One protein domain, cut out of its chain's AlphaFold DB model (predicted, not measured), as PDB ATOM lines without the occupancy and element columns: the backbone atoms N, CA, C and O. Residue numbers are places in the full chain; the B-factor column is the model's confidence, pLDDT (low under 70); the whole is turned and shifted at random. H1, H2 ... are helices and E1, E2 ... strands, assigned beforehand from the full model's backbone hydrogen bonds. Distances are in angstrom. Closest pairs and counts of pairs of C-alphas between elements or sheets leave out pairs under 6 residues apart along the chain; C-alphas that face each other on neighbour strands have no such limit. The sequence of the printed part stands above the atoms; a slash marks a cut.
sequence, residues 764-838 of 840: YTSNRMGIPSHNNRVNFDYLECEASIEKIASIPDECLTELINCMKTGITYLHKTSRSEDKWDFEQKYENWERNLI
ATOM      1  N   TYR A 764      12.594   5.269 -36.466       91.44
ATOM      2  CA  TYR A 764      11.763   6.468 -36.599       91.44
ATOM      3  C   TYR A 764      10.308   6.146 -36.350       91.44
ATOM      4  O   TYR A 764       9.856   5.027 -36.590       91.44
ATOM      5  N   THR A 765       9.550   7.153 -35.938       91.00
ATOM      6  CA  THR A 765       8.093   7.062 -35.955       91.00
ATOM      7  C   THR A 765       7.606   6.906 -37.394       91.00
ATOM      8  O   THR A 765       7.976   7.676 -38.278       91.00
ATOM      9  N   SER A 766       6.778   5.890 -37.633       89.06
ATOM     10  CA  SER A 766       6.218   5.591 -38.954       89.06
ATOM     11  C   SER A 766       4.707   5.812 -38.980       89.06
ATOM     12  O   SER A 766       4.209   6.475 -39.886       89.06
ATOM     13  N   ASN A 767       3.988   5.327 -37.956       88.94
ATOM     14  CA  ASN A 767       2.529   5.430 -37.814       88.94
ATOM     15  C   ASN A 767       1.758   5.076 -39.099       88.94
ATOM     16  O   ASN A 767       0.775   5.732 -39.448       88.94
ATOM     17  N   ARG A 768       2.200   4.026 -39.798       93.25
ATOM     18  CA  ARG A 768       1.594   3.558 -41.051       93.25
ATOM     19  C   ARG A 768       1.002   2.164 -40.892       93.25
ATOM     20  O   ARG A 768       1.436   1.397 -40.038       93.25
ATOM     21  N   MET A 769       0.039   1.840 -41.746       95.38
ATOM     22  CA  MET A 769      -0.398   0.459 -41.951       95.38
ATOM     23  C   MET A 769       0.443  -0.159 -43.070       95.38
ATOM     24  O   MET A 769       0.774   0.536 -44.033       95.38
ATOM     25  N   GLY A 770       0.810  -1.425 -42.936       95.12
ATOM     26  CA  GLY A 770       1.476  -2.187 -43.987       95.12
ATOM     27  C   GLY A 770       2.426  -3.238 -43.435       95.12
ATOM     28  O   GLY A 770       2.537  -3.433 -42.225       95.12
ATOM     29  N   ILE A 771       3.153  -3.884 -44.340       95.19
ATOM     30  CA  ILE A 771       4.202  -4.843 -43.987       95.19
ATOM     31  C   ILE A 771       5.459  -4.077 -43.505       95.19
ATOM     32  O   ILE A 771       5.873  -3.100 -44.152       95.19
ATOM     33  N   PRO A 772       6.039  -4.439 -42.343       93.19
ATOM     34  CA  PRO A 772       7.263  -3.820 -41.841       93.19
ATOM     35  C   PRO A 772       8.483  -4.268 -42.645       93.19
ATOM     36  O   PRO A 772       8.566  -5.420 -43.060       93.19
ATOM     37  N   SER A 773       9.452  -3.367 -42.824       88.31
ATOM     38  CA  SER A 773      10.766  -3.743 -43.354       88.31
ATOM     39  C   SER A 773      11.763  -3.871 -42.210       88.31
ATOM     40  O   SER A 773      11.863  -2.982 -41.366       88.31
ATOM     41  N   HIS A 774      12.498  -4.976 -42.188       87.62
ATOM     42  CA  HIS A 774      13.516  -5.282 -41.183       87.62
ATOM     43  C   HIS A 774      14.847  -5.682 -41.835       87.62
ATOM     44  O   HIS A 774      15.607  -6.449 -41.260       87.62
ATOM     45  N   ASN A 775      15.092  -5.206 -43.060       89.38
ATOM     46  CA  ASN A 775      16.331  -5.435 -43.804       89.38
ATOM     47  C   ASN A 775      16.816  -4.140 -44.479       89.38
ATOM     48  O   ASN A 775      17.285  -4.145 -45.615       89.38
ATOM     49  N   ASN A 776      16.642  -3.008 -43.801       90.25
ATOM     50  CA  ASN A 776      17.054  -1.694 -44.299       90.25
ATOM     51  C   ASN A 776      18.471  -1.353 -43.826       90.25
ATOM     52  O   ASN A 776      19.171  -0.544 -44.436       90.25
ATOM     53  N   ARG A 777      18.914  -1.955 -42.720       90.38
ATOM     54  CA  ARG A 777      20.160  -1.613 -42.044       90.38
ATOM     55  C   ARG A 777      21.131  -2.771 -42.028       90.38
ATOM     56  O   ARG A 777      20.759  -3.938 -42.034       90.38
ATOM     57  N   VAL A 778      22.412  -2.431 -42.023       88.88
ATOM     58  CA  VAL A 778      23.473  -3.420 -42.215       88.88
ATOM     59  C   VAL A 778      23.733  -4.256 -40.963       88.88
ATOM     60  O   VAL A 778      24.019  -5.443 -41.085       88.88
ATOM     61  N   ASN A 779      23.644  -3.667 -39.765       88.44
ATOM     62  CA  ASN A 779      23.954  -4.385 -38.522       88.44
ATOM     63  C   ASN A 779      22.697  -4.822 -37.785       88.44
ATOM     64  O   ASN A 779      22.675  -5.912 -37.215       88.44
ATOM     65  N   PHE A 780      21.681  -3.961 -37.739       92.31
ATOM     66  CA  PHE A 780      20.425  -4.283 -37.076       92.31
ATOM     67  C   PHE A 780      19.271  -3.390 -37.520       92.31
ATOM     68  O   PHE A 780      19.455  -2.194 -37.740       92.31
ATOM     69  N   ASP A 781      18.066  -3.942 -37.524       93.81
ATOM     70  CA  ASP A 781      16.813  -3.219 -37.697       93.81
ATOM     71  C   ASP A 781      15.985  -3.259 -36.401       93.81
ATOM     72  O   ASP A 781      16.156  -4.124 -35.545       93.81
ATOM     73  N   TYR A 782      15.092  -2.287 -36.215       93.31
ATOM     74  CA  TYR A 782      14.217  -2.190 -35.040       93.31
ATOM     75  C   TYR A 782      12.785  -2.085 -35.532       93.31
ATOM     76  O   TYR A 782      12.539  -1.375 -36.508       93.31
ATOM     77  N   LEU A 783      11.865  -2.753 -34.843       93.19
ATOM     78  CA  LEU A 783      10.450  -2.775 -35.178       93.19
ATOM     79  C   LEU A 783       9.592  -2.698 -33.912       93.19
ATOM     80  O   LEU A 783       9.722  -3.527 -33.020       93.19
ATOM     81  N   GLU A 784       8.675  -1.736 -33.867       90.75
ATOM     82  CA  GLU A 784       7.607  -1.616 -32.867       90.75
ATOM     83  C   GLU A 784       6.274  -1.553 -33.622       90.75
ATOM     84  O   GLU A 784       6.048  -0.617 -34.399       90.75
ATOM     85  N   CYS A 785       5.393  -2.542 -33.446       92.94
ATOM     86  CA  CYS A 785       4.142  -2.610 -34.206       92.94
ATOM     87  C   CYS A 785       2.990  -3.302 -33.463       92.94
ATOM     88  O   CYS A 785       3.179  -4.182 -32.627       92.94
ATOM     89  N   GLU A 786       1.759  -2.931 -33.815       94.12
ATOM     90  CA  GLU A 786       0.568  -3.728 -33.510       94.12
ATOM     91  C   GLU A 786       0.432  -4.775 -34.626       94.12
ATOM     92  O   GLU A 786      -0.197  -4.533 -35.662       94.12
ATOM     93  N   ALA A 787       1.133  -5.899 -34.444       94.75
ATOM     94  CA  ALA A 787       1.289  -6.945 -35.448       94.75
ATOM     95  C   ALA A 787      -0.038  -7.633 -35.798       94.75
ATOM     96  O   ALA A 787      -0.772  -8.094 -34.922       94.75
ATOM     97  N   SER A 788      -0.309  -7.759 -37.097       95.56
ATOM     98  CA  SER A 788      -1.377  -8.593 -37.640       95.56
ATOM     99  C   SER A 788      -0.740  -9.710 -38.455       95.56
ATOM    100  O   SER A 788      -0.123  -9.460 -39.491       95.56
ATOM    101  N   ILE A 789      -0.849 -10.939 -37.958       94.50
ATOM    102  CA  ILE A 789      -0.056 -12.074 -38.435       94.50
ATOM    103  C   ILE A 789      -0.937 -13.092 -39.178       94.50
ATOM    104  O   ILE A 789      -2.084 -13.357 -38.800       94.50
ATOM    105  N   GLU A 790      -0.400 -13.669 -40.251       93.75
ATOM    106  CA  GLU A 790      -0.897 -14.880 -40.906       93.75
ATOM    107  C   GLU A 790       0.008 -16.067 -40.559       93.75
ATOM    108  O   GLU A 790       1.226 -15.977 -40.676       93.75
ATOM    109  N   LYS A 791      -0.579 -17.176 -40.094       93.69
ATOM    110  CA  LYS A 791       0.175 -18.388 -39.744       93.69
ATOM    111  C   LYS A 791       0.485 -19.179 -41.020       93.69
ATOM    112  O   LYS A 791      -0.447 -19.568 -41.718       93.69
ATOM    113  N   ILE A 792       1.762 -19.464 -41.275       90.00
ATOM    114  CA  ILE A 792       2.202 -20.426 -42.301       90.00
ATOM    115  C   ILE A 792       2.257 -21.828 -41.687       90.00
ATOM    116  O   ILE A 792       1.766 -22.793 -42.271       90.00
ATOM    117  N   ALA A 793       2.822 -21.928 -40.482       84.12
ATOM    118  CA  ALA A 793       2.946 -23.162 -39.717       84.12
ATOM    119  C   ALA A 793       2.020 -23.169 -38.489       84.12
ATOM    120  O   ALA A 793       1.413 -22.160 -38.113       84.12
ATOM    121  N   SER A 794       1.893 -24.328 -37.837       86.12
ATOM    122  CA  SER A 794       1.091 -24.456 -36.617       86.12
ATOM    123  C   SER A 794       1.804 -23.801 -35.427       86.12
ATOM    124  O   SER A 794       2.567 -24.442 -34.713       86.12
ATOM    125  N   ILE A 795       1.552 -22.507 -35.218       90.00
ATOM    126  CA  ILE A 795       1.990 -21.772 -34.024       90.00
ATOM    127  C   ILE A 795       0.891 -21.876 -32.949       90.00
ATOM    128  O   ILE A 795      -0.251 -21.475 -33.231       90.00
ATOM    129  N   PRO A 796       1.190 -22.366 -31.729       91.31
ATOM    130  CA  PRO A 796       0.246 -22.347 -30.609       91.31
ATOM    131  C   PRO A 796      -0.257 -20.929 -30.306       91.31
ATOM    132  O   PRO A 796       0.515 -19.973 -30.361       91.31
ATOM    133  N   ASP A 797      -1.540 -20.774 -29.967       91.00
ATOM    134  CA  ASP A 797      -2.157 -19.447 -29.784       91.00
ATOM    135  C   ASP A 797      -1.518 -18.631 -28.649       91.00
ATOM    136  O   ASP A 797      -1.390 -17.409 -28.760       91.00
ATOM    137  N   GLU A 798      -1.062 -19.297 -27.587       92.38
ATOM    138  CA  GLU A 798      -0.339 -18.655 -26.482       92.38
ATOM    139  C   GLU A 798       1.015 -18.097 -26.951       92.38
ATOM    140  O   GLU A 798       1.334 -16.941 -26.674       92.38
ATOM    141  N   CYS A 799       1.767 -18.864 -27.750       92.56
ATOM    142  CA  CYS A 799       3.029 -18.411 -28.338       92.56
ATOM    143  C   CYS A 799       2.828 -17.278 -29.346       92.56
ATOM    144  O   CYS A 799       3.613 -16.335 -29.365       92.56
ATOM    145  N   LEU A 800       1.769 -17.342 -30.163       92.69
ATOM    146  CA  LEU A 800       1.430 -16.261 -31.088       92.69
ATOM    147  C   LEU A 800       1.084 -14.973 -30.327       92.69
ATOM    148  O   LEU A 800       1.509 -13.890 -30.723       92.69
ATOM    149  N   THR A 801       0.330 -15.083 -29.232       92.75
ATOM    150  CA  THR A 801      -0.023 -13.932 -28.389       92.75
ATOM    151  C   THR A 801       1.224 -13.297 -27.778       92.75
ATOM    152  O   THR A 801       1.375 -12.077 -27.832       92.75
ATOM    153  N   GLU A 802       2.143 -14.110 -27.250       91.50
ATOM    154  CA  GLU A 802       3.405 -13.614 -26.694       91.50
ATOM    155  C   GLU A 802       4.293 -12.972 -27.768       91.50
ATOM    156  O   GLU A 802       4.800 -11.873 -27.563       91.50
ATOM    157  N   LEU A 803       4.397 -13.585 -28.953       92.25
ATOM    158  CA  LEU A 803       5.119 -13.024 -30.098       92.25
ATOM    159  C   LEU A 803       4.599 -11.622 -30.466       92.25
ATOM    160  O   LEU A 803       5.383 -10.681 -30.605       92.25
ATOM    161  N   ILE A 804       3.274 -11.463 -30.566       93.00
ATOM    162  CA  ILE A 804       2.624 -10.173 -30.848       93.00
ATOM    163  C   ILE A 804       2.899  -9.161 -29.724       93.00
ATOM    164  O   ILE A 804       3.164  -7.991 -30.004       93.00
ATOM    165  N   ASN A 805       2.882  -9.584 -28.456       86.81
ATOM    166  CA  ASN A 805       3.191  -8.712 -27.319       86.81
ATOM    167  C   ASN A 805       4.650  -8.228 -27.333       86.81
ATOM    168  O   ASN A 805       4.910  -7.053 -27.048       86.81
ATOM    169  N   CYS A 806       5.600  -9.095 -27.701       85.62
ATOM    170  CA  CYS A 806       6.995  -8.708 -27.897       85.62
ATOM    171  C   CYS A 806       7.118  -7.651 -29.006       85.62
ATOM    172  O   CYS A 806       7.697  -6.591 -28.771       85.62
ATOM    173  N   MET A 807       6.505  -7.878 -30.174       89.19
ATOM    174  CA  MET A 807       6.506  -6.920 -31.295       89.19
ATOM    175  C   MET A 807       5.870  -5.572 -30.931       89.19
ATOM    176  O   MET A 807       6.366  -4.519 -31.337       89.19
ATOM    177  N   LYS A 808       4.814  -5.589 -30.111       85.69
ATOM    178  CA  LYS A 808       4.169  -4.376 -29.590       85.69
ATOM    179  C   LYS A 808       5.065  -3.590 -28.636       85.69
ATOM    180  O   LYS A 808       4.945  -2.372 -28.554       85.69
ATOM    181  N   THR A 809       5.946  -4.278 -27.913       80.44
ATOM    182  CA  THR A 809       6.923  -3.657 -27.006       80.44
ATOM    183  C   THR A 809       8.115  -3.075 -27.769       80.44
ATOM    184  O   THR A 809       8.673  -2.059 -27.352       80.44
ATOM    185  N   GLY A 810       8.472  -3.695 -28.894       85.06
ATOM    186  CA  GLY A 810       9.613  -3.333 -29.724       85.06
ATOM    187  C   GLY A 810      10.675  -4.428 -29.726       85.06
ATOM    188  O   GLY A 810      11.121  -4.868 -28.668       85.06
ATOM    189  N   ILE A 811      11.086  -4.852 -30.917       89.12
ATOM    190  CA  ILE A 811      12.074  -5.912 -31.141       89.12
ATOM    191  C   ILE A 811      13.219  -5.408 -32.020       89.12
ATOM    192  O   ILE A 811      13.041  -4.495 -32.831       89.12
ATOM    193  N   THR A 812      14.395  -6.018 -31.883       91.19
ATOM    194  CA  THR A 812      15.561  -5.731 -32.732       91.19
ATOM    195  C   THR A 812      15.963  -6.971 -33.518       91.19
ATOM    196  O   THR A 812      16.259  -8.011 -32.934       91.19
ATOM    197  N   TYR A 813      16.018  -6.837 -34.839       93.00
ATOM    198  CA  TYR A 813      16.567  -7.828 -35.753       93.00
ATOM    199  C   TYR A 813      18.067  -7.588 -35.874       93.00
ATOM    200  O   TYR A 813      18.488  -6.528 -36.322       93.00
ATOM    201  N   LEU A 814      18.883  -8.540 -35.433       91.75
ATOM    202  CA  LEU A 814      20.332  -8.490 -35.564       91.75
ATOM    203  C   LEU A 814      20.764  -9.210 -36.834       91.75
ATOM    204  O   LEU A 814      20.511 -10.408 -37.000       91.75
ATOM    205  N   HIS A 815      21.499  -8.487 -37.668       90.31
ATOM    206  CA  HIS A 815      21.995  -8.979 -38.938       90.31
ATOM    207  C   HIS A 815      23.401  -9.537 -38.821       90.31
ATOM    208  O   HIS A 815      24.240  -9.059 -38.045       90.31
ATOM    209  N   LYS A 816      23.660 -10.569 -39.617       86.25
ATOM    210  CA  LYS A 816      24.996 -11.141 -39.737       86.25
ATOM    211  C   LYS A 816      25.839 -10.233 -40.635       86.25
ATOM    212  O   LYS A 816      25.457  -9.949 -41.765       86.25
ATOM    213  N   THR A 817      26.989  -9.771 -40.141       71.94
ATOM    214  CA  THR A 817      27.857  -8.847 -40.893       71.94
ATOM    215  C   THR A 817      29.111  -9.555 -41.421       71.94
ATOM    216  O   THR A 817      29.783 -10.276 -40.683       71.94
ATOM    217  N   SER A 818      29.476  -9.310 -42.684       61.22
ATOM    218  CA  SER A 818      30.582  -9.964 -43.420       61.22
ATOM    219  C   SER A 818      31.994  -9.463 -43.053       61.22
ATOM    220  O   SER A 818      32.953  -9.631 -43.799       61.22
ATOM    221  N   ARG A 819      32.155  -8.830 -41.886       61.59
ATOM    222  CA  ARG A 819      33.266  -7.905 -41.585       61.59
ATOM    223  C   ARG A 819      34.660  -8.520 -41.466       61.59
ATOM    224  O   ARG A 819      35.618  -7.766 -41.563       61.59
ATOM    225  N   SER A 820      34.749  -9.830 -41.236       48.47
ATOM    226  CA  SER A 820      35.973 -10.662 -41.243       48.47
ATOM    227  C   SER A 820      35.786 -11.958 -40.441       48.47
ATOM    228  O   SER A 820      36.631 -12.842 -40.521       48.47
ATOM    229  N   GLU A 821      34.714 -12.082 -39.644       52.88
ATOM    230  CA  GLU A 821      34.476 -13.244 -38.767       52.88
ATOM    231  C   GLU A 821      32.986 -13.614 -38.595       52.88
ATOM    232  O   GLU A 821      32.635 -14.205 -37.578       52.88
ATOM    233  N   ASP A 822      32.095 -13.278 -39.541       58.53
ATOM    234  CA  ASP A 822      30.687 -13.722 -39.479       58.53
ATOM    235  C   ASP A 822      29.995 -13.387 -38.133       58.53
ATOM    236  O   ASP A 822      29.392 -14.241 -37.480       58.53
ATOM    237  N   LYS A 823      30.113 -12.132 -37.670       75.50
ATOM    238  CA  LYS A 823      29.632 -11.708 -36.339       75.50
ATOM    239  C   LYS A 823      28.439 -10.758 -36.401       75.50
ATOM    240  O   LYS A 823      28.292  -9.964 -37.331       75.50
ATOM    241  N   TRP A 824      27.644 -10.803 -35.336       84.44
ATOM    242  CA  TRP A 824      26.558  -9.871 -35.032       84.44
ATOM    243  C   TRP A 824      27.053  -8.757 -34.108       84.44
ATOM    244  O   TRP A 824      27.813  -9.011 -33.167       84.44
ATOM    245  N   ASP A 825      26.587  -7.529 -34.328       84.19
ATOM    246  CA  ASP A 825      26.899  -6.387 -33.463       84.19
ATOM    247  C   ASP A 825      25.945  -6.309 -32.259       84.19
ATOM    248  O   ASP A 825      25.129  -5.399 -32.138       84.19
ATOM    249  N   PHE A 826      26.057  -7.271 -31.337       82.06
ATOM    250  CA  PHE A 826      25.255  -7.299 -30.104       82.06
ATOM    251  C   PHE A 826      25.471  -6.079 -29.198       82.06
ATOM    252  O   PHE A 826      24.658  -5.842 -28.308       82.06
ATOM    253  N   GLU A 827      26.572  -5.346 -29.369       80.50
ATOM    254  CA  GLU A 827      26.886  -4.132 -28.606       80.50
ATOM    255  C   GLU A 827      26.411  -2.858 -29.316       80.50
ATOM    256  O   GLU A 827      26.451  -1.789 -28.706       80.50
ATOM    257  N   GLN A 828      25.966  -2.965 -30.577       83.88
ATOM    258  CA  GLN A 828      25.525  -1.853 -31.424       83.88
ATOM    259  C   GLN A 828      26.530  -0.687 -31.418       83.88
ATOM    260  O   GLN A 828      26.171   0.482 -31.244       83.88
ATOM    261  N   LYS A 829      27.821  -1.019 -31.526       82.00
ATOM    262  CA  LYS A 829      28.938  -0.065 -31.405       82.00
ATOM    263  C   LYS A 829      29.357   0.546 -32.734       82.00
ATOM    264  O   LYS A 829      30.022   1.587 -32.757       82.00
ATOM    265  N   TYR A 830      29.015  -0.119 -33.828       84.62
ATOM    266  CA  TYR A 830      29.380   0.319 -35.161       84.62
ATOM    267  C   TYR A 830      28.272   1.146 -35.789       84.62
ATOM    268  O   TYR A 830      27.103   1.049 -35.419       84.62
ATOM    269  N   GLU A 831      28.651   1.951 -36.770       86.12
ATOM    270  CA  GLU A 831      27.699   2.708 -37.560       86.12
ATOM    271  C   GLU A 831      26.737   1.755 -38.283       86.12
ATOM    272  O   GLU A 831      27.147   0.738 -38.862       86.12
ATOM    273  N   ASN A 832      25.445   2.073 -38.206       88.38
ATOM    274  CA  ASN A 832      24.366   1.227 -38.700       88.38
ATOM    275  C   ASN A 832      23.853   1.788 -40.026       88.38
ATOM    276  O   ASN A 832      22.765   2.366 -40.112       88.38
ATOM    277  N   TRP A 833      24.712   1.680 -41.040       87.88
ATOM    278  CA  TRP A 833      24.460   2.186 -42.383       87.88
ATOM    279  C   TRP A 833      23.207   1.571 -43.004       87.88
ATOM    280  O   TRP A 833      22.797   0.459 -42.665       87.88
ATOM    281  N   GLU A 834      22.614   2.319 -43.924       89.25
ATOM    282  CA  GLU A 834      21.566   1.820 -44.808       89.25
ATOM    283  C   GLU A 834      22.203   0.845 -45.801       89.25
ATOM    284  O   GLU A 834      23.301   1.100 -46.308       89.25
ATOM    285  N   ARG A 835      21.563  -0.307 -46.025       86.75
ATOM    286  CA  ARG A 835      22.136  -1.382 -46.854       86.75
ATOM    287  C   ARG A 835      22.387  -0.938 -48.286       86.75
ATOM    288  O   ARG A 835      23.357  -1.371 -48.883       86.75
ATOM    289  N   ASN A 836      21.571  -0.025 -48.800       83.19
ATOM    290  CA  ASN A 836      21.743   0.559 -50.127       83.19
ATOM    291  C   ASN A 836      23.054   1.364 -50.302       83.19
ATOM    292  O   ASN A 836      23.427   1.642 -51.436       83.19
ATOM    293  N   LEU A 837      23.757   1.740 -49.221       80.81
ATOM    294  CA  LEU A 837      25.005   2.519 -49.283       80.81
ATOM    295  C   LEU A 837      26.270   1.662 -49.254       80.81
ATOM    296  O   LEU A 837      27.339   2.135 -49.631       80.81
ATOM    297  N   ILE A 838      26.178   0.441 -48.736       74.88
ATOM    298  CA  ILE A 838      27.287  -0.507 -48.684       74.88
ATOM    299  C   ILE A 838      26.954  -1.533 -49.753       74.88
ATOM    300  O   ILE A 838      26.138  -2.406 -49.481       74.88
TER     301      ILE A 838
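This is residues 764 to 838 of the 840 residues of an uncharacterized protein of Methanobrevibacter sp (UniProt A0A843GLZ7). A short two-stranded ribbon, E2 with E4, makes the middle of a loose model, with helix H1 at one end and a long looping stretch with no named element, residues 815 to 838, at the other. Strand E1 lies off to one side near E2, and the chain turns sharply from E2 into the short strand E3 before H1. The printed part has 75 residues, with one named helix and four named strands in the order E1, E2, E3, H1, E4; the sheet order is E2 - E4, antiparallel. The class is mixed, helices and strands, with 33 residues, under half, in named elements. The whole is loose, with a radius of gyration of the C-alphas of 14.7 A and spans of 41 by 28 by 21 A.

E1 is residues 764 to 769, 14.6 A long, beginning at C-alpha 764 (11.763, 6.468, -36.599). E2, residues 780 to 786, measures 20.2 A, and E3 is residues 789 to 791, 6.5 A. H1, residues 797 to 809, measures 18.4 A. E4, residues 811 to 814, is 9.7 A long and ends at C-alpha 814 (20.332, -8.490, -35.564).

E2 and E4 are antiparallel neighbours at 155 degrees; N 781 and O 813 are within hydrogen-bond range at 2.9 A. E2 and H1 have 10 pairs of C-alphas within 8 A, the closest being Cys 785 and Lys 808 at 4.9 A. Every O i to N i+4 pair of H1 is within hydrogen-bond range. E2 runs on into E3 across 2 residues, at 97 degrees. E1 and E3 pair with no named strand.

The two C-alphas farthest apart, Asp 797 and Ser 820, are 40.8 A apart. The printed part has no cut, and no link is long. Residues 792 to 799, of which 797 to 799 belong to H1, stand free. Mean pLDDT of the printed part is 86.7; residues 818 to 822 are under 70.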